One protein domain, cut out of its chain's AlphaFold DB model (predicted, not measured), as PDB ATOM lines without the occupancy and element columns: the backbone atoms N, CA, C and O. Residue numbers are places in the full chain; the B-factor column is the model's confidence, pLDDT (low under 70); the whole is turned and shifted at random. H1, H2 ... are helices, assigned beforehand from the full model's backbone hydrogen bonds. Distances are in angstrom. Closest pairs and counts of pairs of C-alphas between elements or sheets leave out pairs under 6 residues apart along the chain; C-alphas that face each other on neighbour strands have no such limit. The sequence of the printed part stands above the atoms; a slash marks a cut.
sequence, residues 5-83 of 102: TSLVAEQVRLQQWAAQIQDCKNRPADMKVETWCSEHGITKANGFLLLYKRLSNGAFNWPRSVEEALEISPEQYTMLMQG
ATOM      1  N   THR A   5      83.995  55.193 152.438       58.97
ATOM      2  CA  THR A   5      84.076  56.574 151.940       58.97
ATOM      3  C   THR A   5      83.136  56.858 150.764       58.97
ATOM      4  O   THR A   5      82.619  57.966 150.658       58.97
ATOM      5  N   SER A   6      82.889  55.872 149.893       62.56
ATOM      6  CA  SER A   6      81.951  56.011 148.768       62.56
ATOM      7  C   SER A   6      80.495  56.010 149.232       62.56
ATOM      8  O   SER A   6      79.734  56.862 148.792       62.56
ATOM      9  N   LEU A   7      80.143  55.164 150.206       59.00
ATOM     10  CA  LEU A   7      78.793  55.120 150.779       59.00
ATOM     11  C   LEU A   7      78.452  56.414 151.527       59.00
ATOM     12  O   LEU A   7      77.373  56.969 151.347       59.00
ATOM     13  N   VAL A   8      79.390  56.945 152.318       64.38
ATOM     14  CA  VAL A   8      79.195  58.234 153.000       64.38
ATOM     15  C   VAL A   8      79.066  59.375 151.987       64.38
ATOM     16  O   VAL A   8      78.198  60.231 152.140       64.38
ATOM     17  N   ALA A   9      79.875  59.385 150.923       61.00
ATOM     18  CA  ALA A   9      79.774  60.398 149.872       61.00
ATOM     19  C   ALA A   9      78.437  60.332 149.109       61.00
ATOM     20  O   ALA A   9      77.865  61.374 148.784       61.00
ATOM     21  N   GLU A  10      77.920  59.129 148.851       63.94
ATOM     22  CA  GLU A  10      76.600  58.909 148.249       63.94
ATOM     23  C   GLU A  10      75.475  59.407 149.167       63.94
ATOM     24  O   GLU A  10      74.621  60.176 148.721       63.94
ATOM     25  N   GLN A  11      75.522  59.072 150.460       67.62
ATOM     26  CA  GLN A  11      74.544  59.521 151.456       67.62
ATOM     27  C   GLN A  11      74.540  61.047 151.628       67.62
ATOM     28  O   GLN A  11      73.484  61.678 151.680       67.62
ATOM     29  N   VAL A  12      75.722  61.666 151.692       73.06
ATOM     30  CA  VAL A  12      75.857  63.126 151.813       73.06
ATOM     31  C   VAL A  12      75.304  63.816 150.569       73.06
ATOM     32  O   VAL A  12      74.573  64.801 150.682       73.06
ATOM     33  N   ARG A  13      75.588  63.280 149.377       69.88
ATOM     34  CA  ARG A  13      75.050  63.816 148.122       69.88
ATOM     35  C   ARG A  13      73.524  63.707 148.071       69.88
ATOM     36  O   ARG A  13      72.874  64.655 147.639       69.88
ATOM     37  N   LEU A  14      72.961  62.602 148.558       67.88
ATOM     38  CA  LEU A  14      71.517  62.401 148.694       67.88
ATOM     39  C   LEU A  14      70.861  63.457 149.587       67.88
ATOM     40  O   LEU A  14      69.881  64.082 149.181       67.88
ATOM     41  N   GLN A  15      71.423  63.701 150.772       71.50
ATOM     42  CA  GLN A  15      70.896  64.713 151.691       71.50
ATOM     43  C   GLN A  15      70.994  66.128 151.112       71.50
ATOM     44  O   GLN A  15      70.037  66.897 151.191       71.50
ATOM     45  N   GLN A  16      72.116  66.456 150.466       75.81
ATOM     46  CA  GLN A  16      72.291  67.741 149.782       75.81
ATOM     47  C   GLN A  16      71.251  67.939 148.676       75.81
ATOM     48  O   GLN A  16      70.693  69.026 148.533       75.81
ATOM     49  N   TRP A  17      70.954  66.889 147.912       73.69
ATOM     50  CA  TRP A  17      69.941  66.943 146.861       73.69
ATOM     51  C   TRP A  17      68.529  67.096 147.416       73.69
ATOM     52  O   TRP A  17      67.762  67.908 146.899       73.69
ATOM     53  N   ALA A  18      68.187  66.369 148.481       71.19
ATOM     54  CA  ALA A  18      66.894  66.506 149.145       71.19
ATOM     55  C   ALA A  18      66.663  67.947 149.637       71.19
ATOM     56  O   ALA A  18      65.611  68.525 149.357       71.19
ATOM     57  N   ALA A  19      67.675  68.553 150.267       76.81
ATOM     58  CA  ALA A  19      67.624  69.942 150.719       76.81
ATOM     59  C   ALA A  19      67.418  70.924 149.551       76.81
ATOM     60  O   ALA A  19      66.518  71.756 149.596       76.81
ATOM     61  N   GLN A  20      68.172  70.775 148.456       75.75
ATOM     62  CA  GLN A  20      68.021  71.636 147.275       75.75
ATOM     63  C   GLN A  20      66.630  71.526 146.633       75.75
ATOM     64  O   GLN A  20      66.076  72.521 146.163       75.75
ATOM     65  N   ILE A  21      66.041  70.325 146.598       75.19
ATOM     66  CA  ILE A  21      64.682  70.124 146.071       75.19
ATOM     67  C   ILE A  21      63.664  70.841 146.961       75.19
ATOM     68  O   ILE A  21      62.725  71.453 146.445       75.19
ATOM     69  N   GLN A  22      63.834  70.761 148.280       75.62
ATOM     70  CA  GLN A  22      62.964  71.426 149.243       75.62
ATOM     71  C   GLN A  22      63.069  72.954 149.139       75.62
ATOM     72  O   GLN A  22      62.037  73.618 149.034       75.62
ATOM     73  N   ASP A  23      64.276  73.508 149.054       81.12
ATOM     74  CA  ASP A  23      64.481  74.950 148.872       81.12
ATOM     75  C   ASP A  23      63.891  75.447 147.552       81.12
ATOM     76  O   ASP A  23      63.193  76.460 147.515       81.12
ATOM     77  N   CYS A  24      64.061  74.683 146.470       78.56
ATOM     78  CA  CYS A  24      63.446  75.010 145.189       78.56
ATOM     79  C   CYS A  24      61.910  74.989 145.256       78.56
ATOM     80  O   CYS A  24      61.255  75.777 144.573       78.56
ATOM     81  N   LYS A  25      61.302  74.109 146.063       75.25
ATOM     82  CA  LYS A  25      59.845  74.109 146.303       75.25
ATOM     83  C   LYS A  25      59.389  75.319 147.122       75.25
ATOM     84  O   LYS A  25      58.292  75.807 146.874       75.25
ATOM     85  N   ASN A  26      60.228  75.803 148.034       81.69
ATOM     86  CA  ASN A  26      59.968  76.974 148.877       81.69
ATOM     87  C   ASN A  26      60.344  78.310 148.214       81.69
ATOM     88  O   ASN A  26      60.277  79.356 148.859       81.69
ATOM     89  N   ARG A  27      60.750  78.293 146.939       86.94
ATOM     90  CA  ARG A  27      61.091  79.509 146.192       86.94
ATOM     91  C   ARG A  27      59.900  80.486 146.107       86.94
ATOM     92  O   ARG A  27      58.747  80.050 146.191       86.94
ATOM     93  N   PRO A  28      60.152  81.781 145.845       89.75
ATOM     94  CA  PRO A  28      59.096  82.764 145.605       89.75
ATOM     95  C   PRO A  28      58.132  82.320 144.495       89.75
ATOM     96  O   PRO A  28      58.555  81.764 143.479       89.75
ATOM     97  N   ALA A  29      56.830  82.558 144.676       80.12
ATOM     98  CA  ALA A  29      55.792  82.069 143.760       80.12
ATOM     99  C   ALA A  29      55.901  82.651 142.337       80.12
ATOM    100  O   ALA A  29      55.486  82.012 141.371       80.12
ATOM    101  N   ASP A  30      56.476  83.846 142.203       87.38
ATOM    102  CA  ASP A  30      56.761  84.537 140.945       87.38
ATOM    103  C   ASP A  30      58.070  84.071 140.276       87.38
ATOM    104  O   ASP A  30      58.311  84.354 139.098       87.38
ATOM    105  N   MET A  31      58.896  83.294 140.984       85.00
ATOM    106  CA  MET A  31      60.167  82.789 140.479       85.00
ATOM    107  C   MET A  31      60.002  81.470 139.714       85.00
ATOM    108  O   MET A  31      59.470  80.467 140.209       85.00
ATOM    109  N   LYS A  32      60.543  81.426 138.491       83.50
ATOM    110  CA  LYS A  32      60.626  80.190 137.700       83.50
ATOM    111  C   LYS A  32      61.732  79.276 138.217       83.50
ATOM    112  O   LYS A  32      62.794  79.721 138.644       83.50
ATOM    113  N   VAL A  33      61.497  77.976 138.091       76.38
ATOM    114  CA  VAL A  33      62.437  76.910 138.465       76.38
ATOM    115  C   VAL A  33      63.770  77.075 137.745       76.38
ATOM    116  O   VAL A  33      64.824  76.952 138.358       76.38
ATOM    117  N   GLU A  34      63.727  77.351 136.442       75.50
ATOM    118  CA  GLU A  34      64.918  77.541 135.616       75.50
ATOM    119  C   GLU A  34      65.779  78.702 136.122       75.50
ATOM    120  O   GLU A  34      67.006  78.604 136.120       75.50
ATOM    121  N   THR A  35      65.136  79.773 136.591       82.50
ATOM    122  CA  THR A  35      65.808  80.946 137.153       82.50
ATOM    123  C   THR A  35      66.475  80.594 138.479       82.50
ATOM    124  O   THR A  35      67.677  80.790 138.614       82.50
ATOM    125  N   TRP A  36      65.742  79.956 139.400       85.00
ATOM    126  CA  TRP A  36      66.289  79.504 140.684       85.00
ATOM    127  C   TRP A  36      67.476  78.545 140.500       85.00
ATOM    128  O   TRP A  36      68.515  78.699 141.140       85.00
ATOM    129  N   CYS A  37      67.365  77.595 139.564       80.38
ATOM    130  CA  CYS A  37      68.452  76.671 139.237       80.38
ATOM    131  C   CYS A  37      69.690  77.414 138.720       80.38
ATOM    132  O   CYS A  37      70.806  77.073 139.102       80.38
ATOM    133  N   SER A  38      69.504  78.434 137.880       80.44
ATOM    134  CA  SER A  38      70.618  79.208 137.323       80.44
ATOM    135  C   SER A  38      71.377  79.980 138.409       80.44
ATOM    136  O   SER A  38      72.605  80.000 138.387       80.44
ATOM    137  N   GLU A  39      70.667  80.543 139.391       84.00
ATOM    138  CA  GLU A  39      71.265  81.252 140.535       84.00
ATOM    139  C   GLU A  39      72.025  80.323 141.491       84.00
ATOM    140  O   GLU A  39      73.025  80.723 142.080       84.00
ATOM    141  N   HIS A  40      71.604  79.060 141.598       79.00
ATOM    142  CA  HIS A  40      72.234  78.058 142.466       79.00
ATOM    143  C   HIS A  40      73.311  77.227 141.744       79.00
ATOM    144  O   HIS A  40      73.757  76.198 142.254       79.00
ATOM    145  N   GLY A  41      73.731  77.638 140.539       76.12
ATOM    146  CA  GLY A  41      74.746  76.925 139.753       76.12
ATOM    147  C   GLY A  41      74.292  75.543 139.272       76.12
ATOM    148  O   GLY A  41      75.107  74.670 138.966       76.12
ATOM    149  N   ILE A  42      72.981  75.320 139.210       74.31
ATOM    150  CA  ILE A  42      72.380  74.056 138.821       74.31
ATOM    151  C   ILE A  42      72.110  74.051 137.319       74.31
ATOM    152  O   ILE A  42      71.239  74.748 136.800       74.31
ATOM    153  N   THR A  43      72.825  73.182 136.612       66.44
ATOM    154  CA  THR A  43      72.678  73.001 135.164       66.44
ATOM    155  C   THR A  43      71.996  71.671 134.831       66.44
ATOM    156  O   THR A  43      71.867  70.783 135.676       66.44
ATOM    157  N   LYS A  44      71.596  71.484 133.562       60.72
ATOM    158  CA  LYS A  44      71.131  70.174 133.060       60.72
ATOM    159  C   LYS A  44      72.168  69.063 133.278       60.72
ATOM    160  O   LYS A  44      71.777  67.921 133.490       60.72
ATOM    161  N   ALA A  45      73.459  69.404 133.253       56.78
ATOM    162  CA  ALA A  45      74.556  68.464 133.468       56.78
ATOM    163  C   ALA A  45      74.656  67.990 134.927       56.78
ATOM    164  O   ALA A  45      75.081  66.867 135.170       56.78
ATOM    165  N   ASN A  46      74.181  68.792 135.889       65.94
ATOM    166  CA  ASN A  46      74.136  68.408 137.302       65.94
ATOM    167  C   ASN A  46      72.954  67.476 137.630       65.94
ATOM    168  O   ASN A  46      72.792  67.103 138.782       65.94
ATOM    169  N   GLY A  47      72.095  67.113 136.667       63.28
ATOM    170  CA  GLY A  47      70.992  66.153 136.849       63.28
ATOM    171  C   GLY A  47      69.765  66.667 137.625       63.28
ATOM    172  O   GLY A  47      68.650  66.226 137.352       63.28
ATOM    173  N   PHE A  48      69.924  67.660 138.504       65.19
ATOM    174  CA  PHE A  48      68.842  68.222 139.327       65.19
ATOM    175  C   PHE A  48      67.673  68.790 138.513       65.19
ATOM    176  O   PHE A  48      66.524  68.512 138.833       65.19
ATOM    177  N   LEU A  49      67.922  69.551 137.437       62.88
ATOM    178  CA  LEU A  49      66.833  70.164 136.655       62.88
ATOM    179  C   LEU A  49      65.928  69.101 136.003       62.88
ATOM    180  O   LEU A  49      64.715  69.283 135.905       62.88
ATOM    181  N   LEU A  50      66.512  67.981 135.564       63.03
ATOM    182  CA  LEU A  50      65.769  66.842 135.018       63.03
ATOM    183  C   LEU A  50      64.947  66.145 136.108       63.03
ATOM    184  O   LEU A  50      63.786  65.813 135.874       63.03
ATOM    185  N   LEU A  51      65.527  65.973 137.297       66.19
ATOM    186  CA  LEU A  51      64.854  65.377 138.450       66.19
ATOM    187  C   LEU A  51      63.709  66.249 138.965       66.19
ATOM    188  O   LEU A  51      62.600  65.756 139.151       66.19
ATOM    189  N   TYR A  52      63.934  67.558 139.083       64.88
ATOM    190  CA  TYR A  52      62.914  68.526 139.461       64.88
ATOM    191  C   TYR A  52      61.749  68.533 138.464       64.88
ATOM    192  O   TYR A  52      60.602  68.458 138.886       64.88
ATOM    193  N   LYS A  53      62.007  68.577 137.146       62.88
ATOM    194  CA  LYS A  53      60.932  68.563 136.130       62.88
ATOM    195  C   LYS A  53      60.100  67.281 136.164       62.88
ATOM    196  O   LYS A  53      58.897  67.311 135.921       62.88
ATOM    197  N   ARG A  54      60.728  66.144 136.474       61.56
ATOM    198  CA  ARG A  54      60.022  64.865 136.648       61.56
ATOM    199  C   ARG A  54      59.191  64.846 137.930       61.56
ATOM    200  O   ARG A  54      58.062  64.363 137.909       61.56
ATOM    201  N   LEU A  55      59.715  65.442 138.998       60.22
ATOM    202  CA  LEU A  55      59.013  65.629 140.263       60.22
ATOM    203  C   LEU A  55      57.827  66.588 140.162       60.22
ATOM    204  O   LEU A  55      56.754  66.290 140.679       60.22
ATOM    205  N   SER A  56      57.990  67.719 139.474       59.50
ATOM    206  CA  SER A  56      56.934  68.718 139.293       59.50
ATOM    207  C   SER A  56      55.784  68.200 138.436       59.50
ATOM    208  O   SER A  56      54.646  68.604 138.639       59.50
ATOM    209  N   ASN A  57      56.064  67.280 137.508       58.50
ATOM    210  CA  ASN A  57      55.037  66.632 136.693       58.50
ATOM    211  C   ASN A  57      54.310  65.489 137.430       58.50
ATOM    212  O   ASN A  57      53.457  64.840 136.831       58.50
ATOM    213  N   GLY A  58      54.648  65.202 138.697       54.25
ATOM    214  CA  GLY A  58      54.001  64.149 139.494       54.25
ATOM    215  C   GLY A  58      54.256  62.721 138.991       54.25
ATOM    216  O   GLY A  58      53.629  61.769 139.455       54.25
ATOM    217  N   ALA A  59      55.178  62.556 138.042       54.16
ATOM    218  CA  ALA A  59      55.506  61.269 137.433       54.16
ATOM    219  C   ALA A  59      56.523  60.463 138.257       54.16
ATOM    220  O   ALA A  59      56.964  59.407 137.816       54.16
ATOM    221  N   PHE A  60      56.943  60.982 139.412       62.25
ATOM    222  CA  PHE A  60      58.045  60.425 140.177       62.25
ATOM    223  C   PHE A  60      57.834  60.619 141.679       62.25
ATOM    224  O   PHE A  60      57.725  61.751 142.154       62.25
ATOM    225  N   ASN A  61      57.783  59.516 142.422       61.56
ATOM    226  CA  ASN A  61      57.662  59.523 143.879       61.56
ATOM    227  C   ASN A  61      59.059  59.642 144.501       61.56
ATOM    228  O   ASN A  61      59.720  58.636 144.746       61.56
ATOM    229  N   TRP A  62      59.526  60.878 144.693       66.25
ATOM    230  CA  TRP A  62      60.750  61.160 145.452       66.25
ATOM    231  C   TRP A  62      60.431  61.334 146.938       66.25
ATOM    232  O   TRP A  62      59.376  61.908 147.242       66.25
ATOM    233  N   PRO A  63      61.359  60.951 147.834       66.75
ATOM    234  CA  PRO A  63      61.237  61.209 149.254       66.75
ATOM    235  C   PRO A  63      60.849  62.640 149.576       66.75
ATOM    236  O   PRO A  63      61.446  63.598 149.078       66.75
ATOM    237  N   ARG A  64      59.850  62.805 150.434       63.69
ATOM    238  CA  ARG A  64      59.412  64.117 150.913       63.69
ATOM    239  C   ARG A  64      60.053  64.500 152.241       63.69
ATOM    240  O   ARG A  64      59.933  65.662 152.618       63.69
ATOM    241  N   SER A  65      60.732  63.569 152.911       60.00
ATOM    242  CA  SER A  65      61.483  63.828 154.138       60.00
ATOM    243  C   SER A  65      62.898  63.249 154.085       60.00
ATOM    244  O   SER A  65      63.233  62.438 153.217       60.00
ATOM    245  N   VAL A  66      63.742  63.699 155.014       57.94
ATOM    246  CA  VAL A  66      65.118  63.208 155.160       57.94
ATOM    247  C   VAL A  66      65.105  61.741 155.578       57.94
ATOM    248  O   VAL A  66      65.891  60.959 155.062       57.94
ATOM    249  N   GLU A  67      64.181  61.356 156.453       68.50
ATOM    250  CA  GLU A  67      63.987  59.981 156.919       68.50
ATOM    251  C   GLU A  67      63.634  59.057 155.751       68.50
ATOM    252  O   GLU A  67      64.290  58.040 155.556       68.50
ATOM    253  N   GLU A  68      62.689  59.462 154.899       68.06
ATOM    254  CA  GLU A  68      62.320  58.700 153.702       68.06
ATOM    255  C   GLU A  68      63.504  58.581 152.721       68.06
ATOM    256  O   GLU A  68      63.658  57.563 152.055       68.06
ATOM    257  N   ALA A  69      64.390  59.583 152.661       67.12
ATOM    258  CA  ALA A  69      65.607  59.519 151.849       67.12
ATOM    259  C   ALA A  69      66.687  58.598 152.447       67.12
ATOM    260  O   ALA A  69      67.451  57.993 151.695       67.12
ATOM    261  N   LEU A  70      66.760  58.492 153.779       69.31
ATOM    262  CA  LEU A  70      67.666  57.578 154.484       69.31
ATOM    263  C   LEU A  70      67.243  56.107 154.329       69.31
ATOM    264  O   LEU A  70      68.097  55.229 154.410       69.31
ATOM    265  N   GLU A  71      65.956  55.841 154.092       76.69
ATOM    266  CA  GLU A  71      65.406  54.489 153.915       76.69
ATOM    267  C   GLU A  71      65.561  53.925 152.491       76.69
ATOM    268  O   GLU A  71      65.347  52.730 152.273       76.69
ATOM    269  N   ILE A  72      65.961  54.746 151.512       73.19
ATOM    270  CA  ILE A  72      66.167  54.290 150.132       73.19
ATOM    271  C   ILE A  72      67.366  53.339 150.060       73.19
ATOM    272  O   ILE A  72      68.490  53.695 150.419       73.19
ATOM    273  N   SER A  73      67.157  52.151 149.487       78.69
ATOM    274  CA  SER A  73      68.258  51.230 149.193       78.69
ATOM    275  C   SER A  73      69.142  51.734 148.034       78.69
ATOM    276  O   SER A  73      68.660  52.425 147.134       78.69
ATOM    277  N   PRO A  74      70.426  51.342 147.951       74.62
ATOM    278  CA  PRO A  74      71.302  51.746 146.843       74.62
ATOM    279  C   PRO A  74      70.749  51.412 145.442       74.62
ATOM    280  O   PRO A  74      70.942  52.166 144.484       74.62
ATOM    281  N   GLU A  75      70.018  50.303 145.313       75.06
ATOM    282  CA  GLU A  75      69.345  49.916 144.066       75.06
ATOM    283  C   GLU A  75      68.156  50.819 143.756       75.06
ATOM    284  O   GLU A  75      68.025  51.288 142.628       75.06
ATOM    285  N   GLN A  76      67.337  51.137 144.757       71.31
ATOM    286  CA  GLN A  76      66.238  52.088 144.611       71.31
ATOM    287  C   GLN A  76      66.757  53.485 144.246       71.31
ATOM    288  O   GLN A  76      66.186  54.149 143.385       71.31
ATOM    289  N   TYR A  77      67.887  53.911 144.811       73.50
ATOM    290  CA  TYR A  77      68.561  55.139 144.402       73.50
ATOM    291  C   TYR A  77      69.037  55.076 142.947       73.50
ATOM    292  O   TYR A  77      68.810  56.006 142.177       73.50
ATOM    293  N   THR A  78      69.646  53.965 142.536       71.50
ATOM    294  CA  THR A  78      70.081  53.769 141.146       71.50
ATOM    295  C   THR A  78      68.896  53.844 140.183       71.50
ATOM    296  O   THR A  78      68.966  54.540 139.169       71.50
ATOM    297  N   MET A  79      67.783  53.198 140.532       72.12
ATOM    298  CA  MET A  79      66.520  53.284 139.802       72.12
ATOM    299  C   MET A  79      66.051  54.736 139.688       72.12
ATOM    300  O   MET A  79      65.760  55.199 138.583       72.12
ATOM    301  N   LEU A  80      66.074  55.489 140.790       71.88
ATOM    302  CA  LEU A  80      65.696  56.896 140.779       71.88
ATOM    303  C   LEU A  80      66.599  57.733 139.850       71.88
ATOM    304  O   LEU A  80      66.108  58.531 139.049       71.88
ATOM    305  N   MET A  81      67.917  57.527 139.906       69.56
ATOM    306  CA  MET A  81      68.884  58.238 139.059       69.56
ATOM    307  C   MET A  81      68.735  57.881 137.572       69.56
ATOM    308  O   MET A  81      69.028  58.703 136.704       69.56
ATOM    309  N   GLN A  82      68.212  56.691 137.266       65.81
ATOM    310  CA  GLN A  82      67.843  56.264 135.912       65.81
ATOM    311  C   GLN A  82      66.446  56.749 135.484       65.81
ATOM    312  O   GLN A  82      66.090  56.658 134.308       65.81
ATOM    313  N   GLY A  83      65.668  57.341 136.396       64.94
ATOM    314  CA  GLY A  83      64.321  57.850 136.131       64.94
ATOM    315  C   GLY A  83      63.201  56.828 136.307       64.94
ATOM    316  O   GLY A  83      62.116  57.041 135.770       64.94
TER     317      GLY A  83
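AT A GLANCE: This is residues 5 to 83 of the 102 residues of an uncharacterized protein of Clostridium sp. AM16-23 (UniProt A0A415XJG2). One long helix, H1, forms the spine of the model, and four short helices are set around it, with few contacts between helices. H4 packs on the middle of H1, H5 lies near its first half, H3 lies near its second half, and H2 lies by its last turn, reached through the loop of residues 26 to 32. The printed part has 79 residues, with five named helices in the order H1, H2, H3, H4, H5 and no named strand; its class is all helix. It is compact, with a radius of gyration of the C-alphas of 12.7 A, and spans 37 by 26 by 22 A.

IN THESE COORDINATES: H1, residues 5 to 25, is the longest helix at 30.4 A; it runs from C-alpha 5 at (84.076, 56.574, 151.940) to C-alpha 25 at (59.845, 74.109, 146.303). H2, residues 33 to 39, measures 10.1 A, and H3, residues 48 to 56, measures 11.9 A. H4, residues 66 to 70, is 6.2 A long. H5, residues 74 to 82, measures 12.3 A and ends with C-alpha 82 at (67.843, 56.264, 135.912).

HOW THE PARTS SIT: H1 touches H4 with residues 11 to 18 alone; the closest C-alphas, those of Gln 15 and Val 66, are 6.9 A apart. H1 only just touches H2, with 3 pairs of C-alphas within 8 A, and with residue 24 alone; the closest C-alphas are those of Cys 24 and Trp 36, at 7.0 A. These two helices run opposite ways at a steep tilt of 63 degrees. H1 and H3 are close but not clearly touching, with the C-alphas of Ile 21 and Tyr 52 closest at 7.0 A; they run the same way at a steep tilt of 53 degrees. H2 and H3 are also close but not clearly touching, with the C-alphas of Cys 37 and Leu 49 closest at 7.2 A, opposite ways at a shallow tilt of 26 degrees. H1 and H5 are near each other, with 5 pairs of C-alphas within 10 A. H3 and H5 are only just apart, their closest C-alphas 8.2 A from each other, and H4 and H5 are apart. In H1, H2, H3, H4 and H5 every O i to N i+4 pair is within hydrogen-bond range.

THE WHOLE: The two C-alphas farthest apart are those of Thr 5 and Asp 30, at 40.6 A, and the printed part has no cut. The link from H4 to H5 is tight, those from H1 to H2, H2 to H3 and H3 to H4 are short, and no link is long. The mean pLDDT of the printed part is 70.4, and 40 residues are under 70: residues 5 to 11, 13 to 14, 43 to 70 and 81 to 83.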